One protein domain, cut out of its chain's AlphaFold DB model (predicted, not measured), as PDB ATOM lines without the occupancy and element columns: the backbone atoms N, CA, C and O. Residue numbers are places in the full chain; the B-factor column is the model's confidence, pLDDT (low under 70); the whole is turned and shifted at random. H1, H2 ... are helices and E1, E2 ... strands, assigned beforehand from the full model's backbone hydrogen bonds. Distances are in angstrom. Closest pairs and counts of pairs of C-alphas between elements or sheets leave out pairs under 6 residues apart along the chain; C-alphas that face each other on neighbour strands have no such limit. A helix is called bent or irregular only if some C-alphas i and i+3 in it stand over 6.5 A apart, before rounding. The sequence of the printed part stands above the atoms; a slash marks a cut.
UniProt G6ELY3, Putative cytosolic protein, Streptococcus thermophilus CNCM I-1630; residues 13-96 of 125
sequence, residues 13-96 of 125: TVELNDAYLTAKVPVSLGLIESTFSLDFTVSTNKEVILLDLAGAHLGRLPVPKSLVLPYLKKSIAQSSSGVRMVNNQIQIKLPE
ATOM      1  N   THR A  13     238.120 247.967 227.485       58.84
ATOM      2  CA  THR A  13     237.033 247.749 228.465       58.84
ATOM      3  C   THR A  13     237.012 246.292 228.899       58.84
ATOM      4  O   THR A  13     237.261 245.411 228.082       58.84
ATOM      5  N   VAL A  14     236.717 246.033 230.172       56.19
ATOM      6  CA  VAL A  14     236.641 244.677 230.727       56.19
ATOM      7  C   VAL A  14     235.229 244.426 231.244       56.19
ATOM      8  O   VAL A  14     234.725 245.201 232.054       56.19
ATOM      9  N   GLU A  15     234.606 243.348 230.777       65.31
ATOM     10  CA  GLU A  15     233.265 242.902 231.166       65.31
ATOM     11  C   GLU A  15     233.357 241.502 231.788       65.31
ATOM     12  O   GLU A  15     234.042 240.621 231.267       65.31
ATOM     13  N   LEU A  16     232.681 241.298 232.918       60.16
ATOM     14  CA  LEU A  16     232.529 239.991 233.558       60.16
ATOM     15  C   LEU A  16     231.146 239.448 233.195       60.16
ATOM     16  O   LEU A  16     230.139 240.010 233.618       60.16
ATOM     17  N   ASN A  17     231.115 238.369 232.420       63.50
ATOM     18  CA  ASN A  17     229.899 237.628 232.089       63.50
ATOM     19  C   ASN A  17     229.861 236.322 232.904       63.50
ATOM     20  O   ASN A  17     230.893 235.903 233.425       63.50
ATOM     21  N   ASP A  18     228.709 235.641 232.963       59.59
ATOM     22  CA  ASP A  18     228.478 234.463 233.829       59.59
ATOM     23  C   ASP A  18     229.525 233.331 233.702       59.59
ATOM     24  O   ASP A  18     229.675 232.528 234.622       59.59
ATOM     25  N   ALA A  19     230.268 233.259 232.588       67.94
ATOM     26  CA  ALA A  19     231.291 232.236 232.345       67.94
ATOM     27  C   ALA A  19     232.683 232.762 231.930       67.94
ATOM     28  O   ALA A  19     233.645 231.992 231.953       67.94
ATOM     29  N   TYR A  20     232.824 234.039 231.548       73.44
ATOM     30  CA  TYR A  20     234.063 234.566 230.956       73.44
ATOM     31  C   TYR A  20     234.339 236.020 231.351       73.44
ATOM     32  O   TYR A  20     233.429 236.846 231.425       73.44
ATOM     33  N   LEU A  21     235.624 236.347 231.506       80.31
ATOM     34  CA  LEU A  21     236.123 237.719 231.535       80.31
ATOM     35  C   LEU A  21     236.433 238.155 230.100       80.31
ATOM     36  O   LEU A  21     237.333 237.611 229.469       80.31
ATOM     37  N   THR A  22     235.695 239.132 229.581       82.81
ATOM     38  CA  THR A  22     235.881 239.658 228.224       82.81
ATOM     39  C   THR A  22     236.677 240.954 228.273       82.81
ATOM     40  O   THR A  22     236.249 241.915 228.908       82.81
ATOM     41  N   ALA A  23     237.814 241.016 227.585       82.00
ATOM     42  CA  ALA A  23     238.589 242.240 227.408       82.00
ATOM     43  C   ALA A  23     238.458 242.747 225.968       82.00
ATOM     44  O   ALA A  23     238.782 242.044 225.013       82.00
ATOM     45  N   LYS A  24     238.003 243.987 225.807       83.00
ATOM     46  CA  LYS A  24     237.946 244.699 224.528       83.00
ATOM     47  C   LYS A  24     239.237 245.480 224.360       83.00
ATOM     48  O   LYS A  24     239.447 246.429 225.101       83.00
ATOM     49  N   VAL A  25     240.081 245.087 223.415       77.62
ATOM     50  CA  VAL A  25     241.382 245.704 223.146       77.62
ATOM     51  C   VAL A  25     241.334 246.376 221.776       77.62
ATOM     52  O   VAL A  25     241.147 245.680 220.772       77.62
ATOM     53  N   PRO A  26     241.471 247.708 221.689       73.31
ATOM     54  CA  PRO A  26     241.520 248.381 220.406       73.31
ATOM     55  C   PRO A  26     242.817 248.017 219.677       73.31
ATOM     56  O   PRO A  26     243.892 247.920 220.266       73.31
ATOM     57  N   VAL A  27     242.695 247.797 218.376       73.06
ATOM     58  CA  VAL A  27     243.784 247.447 217.469       73.06
ATOM     59  C   VAL A  27     243.620 248.193 216.157       73.06
ATOM     60  O   VAL A  27     242.505 248.413 215.689       73.06
ATOM     61  N   SER A  28     244.734 248.549 215.530       70.38
ATOM     62  CA  SER A  28     244.725 249.150 214.196       70.38
ATOM     63  C   SER A  28     245.004 248.078 213.148       70.38
ATOM     64  O   SER A  28     246.068 247.455 213.150       70.38
ATOM     65  N   LEU A  29     244.052 247.866 212.239       72.44
ATOM     66  CA  LEU A  29     244.207 246.993 211.075       72.44
ATOM     67  C   LEU A  29     244.363 247.873 209.832       72.44
ATOM     68  O   LEU A  29     243.402 248.189 209.132       72.44
ATOM     69  N   GLY A  30     245.595 248.319 209.580       74.75
ATOM     70  CA  GLY A  30     245.875 249.305 208.536       74.75
ATOM     71  C   GLY A  30     245.288 250.673 208.895       74.75
ATOM     72  O   GLY A  30     245.615 251.220 209.944       74.75
ATOM     73  N   LEU A  31     244.430 251.219 208.028       76.81
ATOM     74  CA  LEU A  31     243.785 252.530 208.213       76.81
ATOM     75  C   LEU A  31     242.486 252.472 209.036       76.81
ATOM     76  O   LEU A  31     241.846 253.502 209.226       76.81
ATOM     77  N   ILE A  32     242.066 251.283 209.477       75.06
ATOM     78  CA  ILE A  32     240.789 251.087 210.164       75.06
ATOM     79  C   ILE A  32     241.058 250.776 211.635       75.06
ATOM     80  O   ILE A  32     241.792 249.839 211.969       75.06
ATOM     81  N   GLU A  33     240.432 251.551 212.514       78.38
ATOM     82  CA  GLU A  33     240.369 251.240 213.937       78.38
ATOM     83  C   GLU A  33     239.418 250.070 214.168       78.38
ATOM     84  O   GLU A  33     238.324 249.985 213.614       78.38
ATOM     85  N   SER A  34     239.864 249.111 214.960       79.94
ATOM     86  CA  SER A  34     239.153 247.872 215.222       79.94
ATOM     87  C   SER A  34     239.274 247.517 216.697       79.94
ATOM     88  O   SER A  34     240.086 248.077 217.428       79.94
ATOM     89  N   THR A  35     238.451 246.592 217.177       82.62
ATOM     90  CA  THR A  35     238.506 246.148 218.573       82.62
ATOM     91  C   THR A  35     238.451 244.636 218.622       82.62
ATOM     92  O   THR A  35     237.478 244.028 218.174       82.62
ATOM     93  N   PHE A  36     239.495 244.029 219.182       85.88
ATOM     94  CA  PHE A  36     239.457 242.623 219.541       85.88
ATOM     95  C   PHE A  36     238.670 242.451 220.833       85.88
ATOM     96  O   PHE A  36     238.966 243.097 221.830       85.88
ATOM     97  N   SER A  37     237.687 241.562 220.820       87.81
ATOM     98  CA  SER A  37     237.044 241.050 222.029       87.81
ATOM     99  C   SER A  37     237.718 239.736 222.394       87.81
ATOM    100  O   SER A  37     237.765 238.820 221.575       87.81
ATOM    101  N   LEU A  38     238.310 239.681 223.581       88.31
ATOM    102  CA  LEU A  38     239.116 238.569 224.064       88.31
ATOM    103  C   LEU A  38     238.426 237.934 225.260       88.31
ATOM    104  O   LEU A  38     238.305 238.574 226.300       88.31
ATOM    105  N   ASP A  39     238.012 236.683 225.115       89.62
ATOM    106  CA  ASP A  39     237.270 235.966 226.145       89.62
ATOM    107  C   ASP A  39     238.241 235.103 226.945       89.62
ATOM    108  O   ASP A  39     238.923 234.241 226.382       89.62
ATOM    109  N   PHE A  40     238.304 235.317 228.256       88.88
ATOM    110  CA  PHE A  40     239.174 234.589 229.169       88.88
ATOM    111  C   PHE A  40     238.364 233.752 230.153       88.88
ATOM    112  O   PHE A  40     237.424 234.243 230.778       88.88
ATOM    113  N   THR A  41     238.768 232.499 230.350       88.44
ATOM    114  CA  THR A  41     238.360 231.737 231.536       88.44
ATOM    115  C   THR A  41     239.276 232.080 232.694       88.44
ATOM    116  O   THR A  41     240.490 232.196 232.514       88.44
ATOM    117  N   VAL A  42     238.696 232.193 233.884       86.12
ATOM    118  CA  VAL A  42     239.424 232.509 235.111       86.12
ATOM    119  C   VAL A  42     239.477 231.266 235.987       86.12
ATOM    120  O   VAL A  42     238.448 230.657 236.269       86.12
ATOM    121  N   SER A  43     240.670 230.891 236.433       82.25
ATOM    122  CA  SER A  43     240.842 229.875 237.470       82.25
ATOM    123  C   SER A  43     241.866 230.332 238.501       82.25
ATOM    124  O   SER A  43     242.711 231.181 238.222       82.25
ATOM    125  N   THR A  44     241.789 229.776 239.706       78.62
ATOM    126  CA  THR A  44     242.698 230.119 240.801       78.62
ATOM    127  C   THR A  44     243.419 228.865 241.259       78.62
ATOM    128  O   THR A  44     242.791 227.850 241.555       78.62
ATOM    129  N   ASN A  45     244.745 228.935 241.343       77.25
ATOM    130  CA  ASN A  45     245.579 227.877 241.892       77.25
ATOM    131  C   ASN A  45     246.470 228.452 242.989       77.25
ATOM    132  O   ASN A  45     247.497 229.063 242.691       77.25
ATOM    133  N   LYS A  46     246.069 228.225 244.246       74.00
ATOM    134  CA  LYS A  46     246.750 228.695 245.461       74.00
ATOM    135  C   LYS A  46     247.073 230.194 245.391       74.00
ATOM    136  O   LYS A  46     246.230 231.023 245.704       74.00
ATOM    137  N   GLU A  47     248.277 230.519 244.935       79.25
ATOM    138  CA  GLU A  47     248.877 231.854 244.902       79.25
ATOM    139  C   GLU A  47     248.851 232.488 243.504       79.25
ATOM    140  O   GLU A  47     249.523 233.488 243.267       79.25
ATOM    141  N   VAL A  48     248.144 231.904 242.533       82.44
ATOM    142  CA  VAL A  48     248.124 232.413 241.158       82.44
ATOM    143  C   VAL A  48     246.705 232.406 240.598       82.44
ATOM    144  O   VAL A  48     246.032 231.375 240.618       82.44
ATOM    145  N   ILE A  49     246.269 233.544 240.053       85.38
ATOM    146  CA  ILE A  49     245.113 233.599 239.150       85.38
ATOM    147  C   ILE A  49     245.607 233.316 237.738       85.38
ATOM    148  O   ILE A  49     246.569 233.925 237.267       85.38
ATOM    149  N   LEU A  50     244.931 232.398 237.068       88.25
ATOM    150  CA  LEU A  50     245.209 231.967 235.713       88.25
ATOM    151  C   LEU A  50     244.089 232.469 234.801       88.25
ATOM    152  O   LEU A  50     242.914 232.183 235.040       88.25
ATOM    153  N   LEU A  51     244.460 233.209 233.759       88.44
ATOM    154  CA  LEU A  51     243.558 233.630 232.693       88.44
ATOM    155  C   LEU A  51     243.960 232.911 231.407       88.44
ATOM    156  O   LEU A  51     245.017 233.189 230.829       88.44
ATOM    157  N   ASP A  52     243.102 232.002 230.954       89.56
ATOM    158  CA  ASP A  52     243.266 231.305 229.679       89.56
ATOM    159  C   ASP A  52     242.409 231.962 228.614       89.56
ATOM    160  O   ASP A  52     241.206 232.136 228.795       89.56
ATOM    161  N   LEU A  53     243.019 232.289 227.476       90.25
ATOM    162  CA  LEU A  53     242.291 232.818 226.332       90.25
ATOM    163  C   LEU A  53     241.401 231.710 225.754       90.25
ATOM    164  O   LEU A  53     241.890 230.800 225.078       90.25
ATOM    165  N   ALA A  54     240.098 231.789 226.001       89.69
ATOM    166  CA  ALA A  54     239.093 230.868 225.493       89.69
ATOM    167  C   ALA A  54     238.781 231.164 224.024       89.69
ATOM    168  O   ALA A  54     238.857 230.258 223.187       89.69
ATOM    169  N   GLY A  55     238.551 232.439 223.704       89.94
ATOM    170  CA  GLY A  55     238.157 232.913 222.380       89.94
ATOM    171  C   GLY A  55     238.689 234.308 222.074       89.94
ATOM    172  O   GLY A  55     239.085 235.054 222.966       89.94
ATOM    173  N   ALA A  56     238.734 234.646 220.790       90.62
ATOM    174  CA  ALA A  56     239.051 235.988 220.333       90.62
ATOM    175  C   ALA A  56     238.205 236.321 219.107       90.62
ATOM    176  O   ALA A  56     238.054 235.490 218.209       90.62
ATOM    177  N   HIS A  57     237.677 237.539 219.063       90.62
ATOM    178  CA  HIS A  57     236.729 237.972 218.046       90.62
ATOM    179  C   HIS A  57     237.032 239.394 217.577       90.62
ATOM    180  O   HIS A  57     237.434 240.247 218.363       90.62
ATOM    181  N   LEU A  58     236.794 239.662 216.296       87.25
ATOM    182  CA  LEU A  58     236.752 240.999 215.717       87.25
ATOM    183  C   LEU A  58     235.325 241.248 215.227       87.25
ATOM    184  O   LEU A  58     234.924 240.787 214.154       87.25
ATOM    185  N   GLY A  59     234.514 241.900 216.060       84.19
ATOM    186  CA  GLY A  59     233.066 241.915 215.865       84.19
ATOM    187  C   GLY A  59     232.507 240.488 215.881       84.19
ATOM    188  O   GLY A  59     232.570 239.811 216.900       84.19
ATOM    189  N   ARG A  60     231.977 240.016 214.745       84.75
ATOM    190  CA  ARG A  60     231.425 238.651 214.590       84.75
ATOM    191  C   ARG A  60     232.428 237.639 214.026       84.75
ATOM    192  O   ARG A  60     232.089 236.466 213.898       84.75
ATOM    193  N   LEU A  61     233.621 238.086 213.634       90.25
ATOM    194  CA  LEU A  61     234.622 237.234 213.005       90.25
ATOM    195  C   LEU A  61     235.504 236.584 214.083       90.25
ATOM    196  O   LEU A  61     236.138 237.321 214.839       90.25
ATOM    197  N   PRO A  62     235.591 235.246 214.165       89.81
ATOM    198  CA  PRO A  62     236.552 234.596 215.048       89.81
ATOM    199  C   PRO A  62     237.983 234.880 214.584       89.81
ATOM    200  O   PRO A  62     238.301 234.812 213.396       89.81
ATOM    201  N   VAL A  63     238.858 235.179 215.540       91.00
ATOM    202  CA  VAL A  63     240.263 235.522 215.309       91.00
ATOM    203  C   VAL A  63     241.152 234.401 215.857       91.00
ATOM    204  O   VAL A  63     240.990 233.989 217.008       91.00
ATOM    205  N   PRO A  64     242.124 233.901 215.075       89.00
ATOM    206  CA  PRO A  64     243.070 232.899 215.551       89.00
ATOM    207  C   PRO A  64     243.883 233.374 216.761       89.00
ATOM    208  O   PRO A  64     244.489 234.446 216.736       89.00
ATOM    209  N   LYS A  65     243.999 232.524 217.789       87.62
ATOM    210  CA  LYS A  65     244.805 232.816 218.992       87.62
ATOM    211  C   LYS A  65     246.261 233.152 218.654       87.62
ATOM    212  O   LYS A  65     246.852 234.010 219.299       87.62
ATOM    213  N   SER A  66     246.826 232.531 217.617       85.44
ATOM    214  CA  SER A  66     248.190 232.806 217.140       85.44
ATOM    215  C   SER A  66     248.413 234.264 216.729       85.44
ATOM    216  O   SER A  66     249.535 234.747 216.847       85.44
ATOM    217  N   LEU A  67     247.364 234.969 216.290       85.38
ATOM    218  CA  LEU A  67     247.444 236.389 215.949       85.38
ATOM    219  C   LEU A  67     247.348 237.285 217.178       85.38
ATOM    220  O   LEU A  67     247.921 238.362 217.170       85.38
ATOM    221  N   VAL A  68     246.657 236.851 218.230       85.94
ATOM    222  CA  VAL A  68     246.367 237.679 219.409       85.94
ATOM    223  C   VAL A  68     247.426 237.525 220.499       85.94
ATOM    224  O   VAL A  68     247.837 238.503 221.124       85.94
ATOM    225  N   LEU A  69     247.904 236.300 220.727       87.31
ATOM    226  CA  LEU A  69     248.866 235.983 221.785       87.31
ATOM    227  C   LEU A  69     250.151 236.832 221.736       87.31
ATOM    228  O   LEU A  69     250.605 237.246 222.805       87.31
ATOM    229  N   PRO A  70     250.738 237.155 220.564       85.44
ATOM    230  CA  PRO A  70     251.896 238.046 220.497       85.44
ATOM    231  C   PRO A  70     251.608 239.459 221.028       85.44
ATOM    232  O   PRO A  70     252.450 240.020 221.731       85.44
ATOM    233  N   TYR A  71     250.422 240.012 220.749       79.25
ATOM    234  CA  TYR A  71     250.017 241.333 221.247       79.25
ATOM    235  C   TYR A  71     249.843 241.324 222.762       79.25
ATOM    236  O   TYR A  71     250.395 242.182 223.450       79.25
ATOM    237  N   LEU A  72     249.159 240.305 223.292       81.19
ATOM    238  CA  LEU A  72     249.005 240.118 224.736       81.19
ATOM    239  C   LEU A  72     250.362 239.977 225.427       81.19
ATOM    240  O   LEU A  72     250.619 240.636 226.430       81.19
ATOM    241  N   LYS A  73     251.266 239.173 224.858       84.38
ATOM    242  CA  LYS A  73     252.615 238.984 225.401       84.38
ATOM    243  C   LYS A  73     253.390 240.300 225.460       84.38
ATOM    244  O   LYS A  73     254.046 240.557 226.466       84.38
ATOM    245  N   LYS A  74     253.308 241.131 224.414       81.31
ATOM    246  CA  LYS A  74     253.949 242.452 224.384       81.31
ATOM    247  C   LYS A  74     253.367 243.379 225.457       81.31
ATOM    248  O   LYS A  74     254.133 243.965 226.209       81.31
ATOM    249  N   SER A  75     252.039 243.440 225.566       74.12
ATOM    250  CA  SER A  75     251.336 244.266 226.557       74.12
ATOM    251  C   SER A  75     251.666 243.859 228.001       74.12
ATOM    252  O   SER A  75     251.996 244.704 228.830       74.12
ATOM    253  N   ILE A  76     251.678 242.557 228.299       78.88
ATOM    254  CA  ILE A  76     252.001 242.040 229.638       78.88
ATOM    255  C   ILE A  76     253.475 242.255 229.981       78.88
ATOM    256  O   ILE A  76     253.788 242.601 231.114       78.88
ATOM    257  N   ALA A  77     254.387 242.094 229.016       76.50
ATOM    258  CA  ALA A  77     255.811 242.359 229.232       76.50
ATOM    259  C   ALA A  77     256.103 243.830 229.588       76.50
ATOM    260  O   ALA A  77     257.148 244.121 230.163       76.50
ATOM    261  N   GLN A  78     255.189 244.744 229.253       69.56
ATOM    262  CA  GLN A  78     255.258 246.163 229.606       69.56
ATOM    263  C   GLN A  78     254.550 246.487 230.937       69.56
ATOM    264  O   GLN A  78     254.638 247.620 231.409       69.56
ATOM    265  N   SER A  79     253.861 245.521 231.556       65.62
ATOM    266  CA  SER A  79     253.187 245.689 232.846       65.62
ATOM    267  C   SER A  79     254.176 245.556 234.008       65.62
ATOM    268  O   SER A  79     255.038 244.675 234.013       65.62
ATOM    269  N   SER A  80     254.062 246.425 235.014       56.12
ATOM    270  CA  SER A  80     254.880 246.364 236.223       56.12
ATOM    271  C   SER A  80     254.134 245.660 237.363       56.12
ATOM    272  O   SER A  80     253.113 246.128 237.855       56.12
ATOM    273  N   SER A  81     254.741 244.565 237.830       66.50
ATOM    274  CA  SER A  81     254.404 243.776 239.025       66.50
ATOM    275  C   SER A  81     253.285 242.732 238.887       66.50
ATOM    276  O   SER A  81     252.145 243.018 238.541       66.50
ATOM    277  N   GLY A  82     253.635 241.483 239.217       70.69
ATOM    278  CA  GLY A  82     252.706 240.375 239.471       70.69
ATOM    279  C   GLY A  82     252.130 239.655 238.249       70.69
ATOM    280  O   GLY A  82     251.794 238.480 238.372       70.69
ATOM    281  N   VAL A  83     252.053 240.302 237.082       81.44
ATOM    282  CA  VAL A  83     251.450 239.731 235.863       81.44
ATOM    283  C   VAL A  83     252.523 239.209 234.907       81.44
ATOM    284  O   VAL A  83     253.484 239.908 234.594       81.44
ATOM    285  N   ARG A  84     252.372 237.977 234.413       86.31
ATOM    286  CA  ARG A  84     253.286 237.370 233.429       86.31
ATOM    287  C   ARG A  84     252.556 236.440 232.469       86.31
ATOM    288  O   ARG A  84     251.506 235.906 232.800       86.31
ATOM    289  N   MET A  85     253.149 236.193 231.305       85.62
ATOM    290  CA  MET A  85     252.658 235.202 230.342       85.62
ATOM    291  C   MET A  85     253.460 233.900 230.479       85.62
ATOM    292  O   MET A  85     254.680 233.918 230.312       85.62
ATOM    293  N   VAL A  86     252.800 232.773 230.746       84.88
ATOM    294  CA  VAL A  86     253.413 231.434 230.848       84.88
ATOM    295  C   VAL A  86     252.586 230.459 230.019       84.88
ATOM    296  O   VAL A  86     251.385 230.376 230.216       84.88
ATOM    297  N   ASN A  87     253.199 229.726 229.083       85.75
ATOM    298  CA  ASN A  87     252.501 228.745 228.233       85.75
ATOM    299  C   ASN A  87     251.207 229.275 227.578       85.75
ATOM    300  O   ASN A  87     250.202 228.578 227.519       85.75
ATOM    301  N   ASN A  88     251.237 230.513 227.075       86.56
ATOM    302  CA  ASN A  88     250.089 231.213 226.479       86.56
ATOM    303  C   ASN A  88     248.918 231.519 227.438       86.56
ATOM    304  O   ASN A  88     247.851 231.925 226.982       86.56
ATOM    305  N   GLN A  89     249.150 231.408 228.743       87.75
ATOM    306  CA  GLN A  89     248.228 231.764 229.813       87.75
ATOM    307  C   GLN A  89     248.764 232.983 230.569       87.75
ATOM    308  O   GLN A  89     249.971 233.097 230.821       87.75
ATOM    309  N   ILE A  90     247.876 233.901 230.943       88.44
ATOM    310  CA  ILE A  90     248.242 235.034 231.796       88.44
ATOM    311  C   ILE A  90     248.179 234.556 233.243       88.44
ATOM    312  O   ILE A  90     247.169 234.015 233.683       88.44
ATOM    313  N   GLN A  91     249.257 234.767 233.982       88.38
ATOM    314  CA  GLN A  91     249.349 234.461 235.399       88.38
ATOM    315  C   GLN A  91     249.483 235.747 236.194       88.38
ATOM    316  O   GLN A  91     250.355 236.566 235.900       88.38
ATOM    317  N   ILE A  92     248.662 235.886 237.226       86.12
ATOM    318  CA  ILE A  92     248.734 236.979 238.189       86.12
ATOM    319  C   ILE A  92     249.125 236.364 239.528       86.12
ATOM    320  O   ILE A  92     248.350 235.599 240.101       86.12
ATOM    321  N   LYS A  93     250.338 236.664 240.008       81.56
ATOM    322  CA  LYS A  93     250.788 236.222 241.331       81.56
ATOM    323  C   LYS A  93     250.015 236.988 242.401       81.56
ATOM    324  O   LYS A  93     250.015 238.218 242.422       81.56
ATOM    325  N   LEU A  94     249.382 236.235 243.283       77.75
ATOM    326  CA  LEU A  94     248.691 236.717 244.460       77.75
ATOM    327  C   LEU A  94     249.690 236.853 245.619       77.75
ATOM    328  O   LEU A  94     250.685 236.123 245.668       77.75
ATOM    329  N   PRO A  95     249.455 237.786 246.552       71.81
ATOM    330  CA  PRO A  95     250.221 237.855 247.791       71.81
ATOM    331  C   PRO A  95     250.135 236.536 248.583       71.81
ATOM    332  O   PRO A  95     249.066 235.948 248.675       71.81
ATOM    333  N   GLU A  96     251.242 236.097 249.193       69.75
ATOM    334  CA  GLU A  96     251.333 234.851 249.997       69.75
ATOM    335  C   GLU A  96     250.730 234.978 251.414       69.75
ATOM    336  O   GLU A  96     250.797 234.063 252.231       69.75
TER     337      GLU A  96
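This is residues 13 to 96 of the 125 residues of the protein "Putative cytosolic protein" of Streptococcus thermophilus CNCM I-1630 (UniProt G6ELY3). A single, strongly twisted sheet of six strands is built round a long hairpin, E3 and E4, that runs along much of the longest axis, with one helix, H1, packed on one face. The hairpin of E1 and E2 lies beside the first part of E3, residues 32 to 40, and the short hairpin of E5 and E6 beside the first part of E4, residues 48 to 52, towards the other end of the sheet. The printed part has 84 residues, with E1, E2, E3, E4, H1, E5 and E6 in that order along the chain; the sheet's order is E1, E2, E3, E4, E6, E5, all antiparallel, and the class is mixed, helices and strands. It is compact, with a radius of gyration of the C-alphas of 13.3 A, and elongated, spanning 46 by 30 by 21 A.

E1 is residues 13 to 16, 10.3 A long, with C-alpha 13 at (237.033, 247.749, 228.465). E2 is residues 21 to 29, 23.9 A. E3, residues 32 to 45, is the longest strand, 39.6 A. E4 is residues 48 to 58, 29.2 A, and bends by 51 degrees at residue 55. H1 is residues 65 to 77, 17.8 A, with C-alpha 65 at (244.805, 232.816, 218.992); it is irregular, but only just, with C-alphas 67 and 70 6.6 A apart. E5 is residues 83 to 86, 9.9 A. E6 is residues 89 to 93, 12.6 A, and its C-alpha 93 is at (250.788, 236.222, 241.331).

E1 to E4 form a meander, each strand the antiparallel neighbour of the one before. Within hydrogen-bond range are N 15 and O 22 of E1 and E2, 2.9 A, N 25 and O 36 of E2 and E3, 2.8 A, and N 43 and O 50 of E3 and E4, 2.9 A. E4 pairs with E6 through N 51 and O 90, 2.8 A, and E6 with edge strand E5 through N 91 and O 84, 2.8 A. E4, H1 and E5 make a split strand-helix-strand unit, two strands of one sheet that are not neighbours, with H1 between them along the chain and E6 between them in the sheet, and its crossover is right-handed. H1 is on the sheet, in two layers, a helix on one face. Its closest C-alphas to E5 are those of Ile 76 and Arg 84, 6.2 A; to E4, Lys 65 and Ala 56, 6.7 A. In H1, 7 of 9 O i to N i+4 pairs are within range. E1 and E5 are apart.

The C-alphas farthest apart, of Leu 31 and Glu 96, are 46.0 A apart. The printed part has no cut and no long link. Model confidence is under 70 at residues 13 to 19, 78 to 81 and 96.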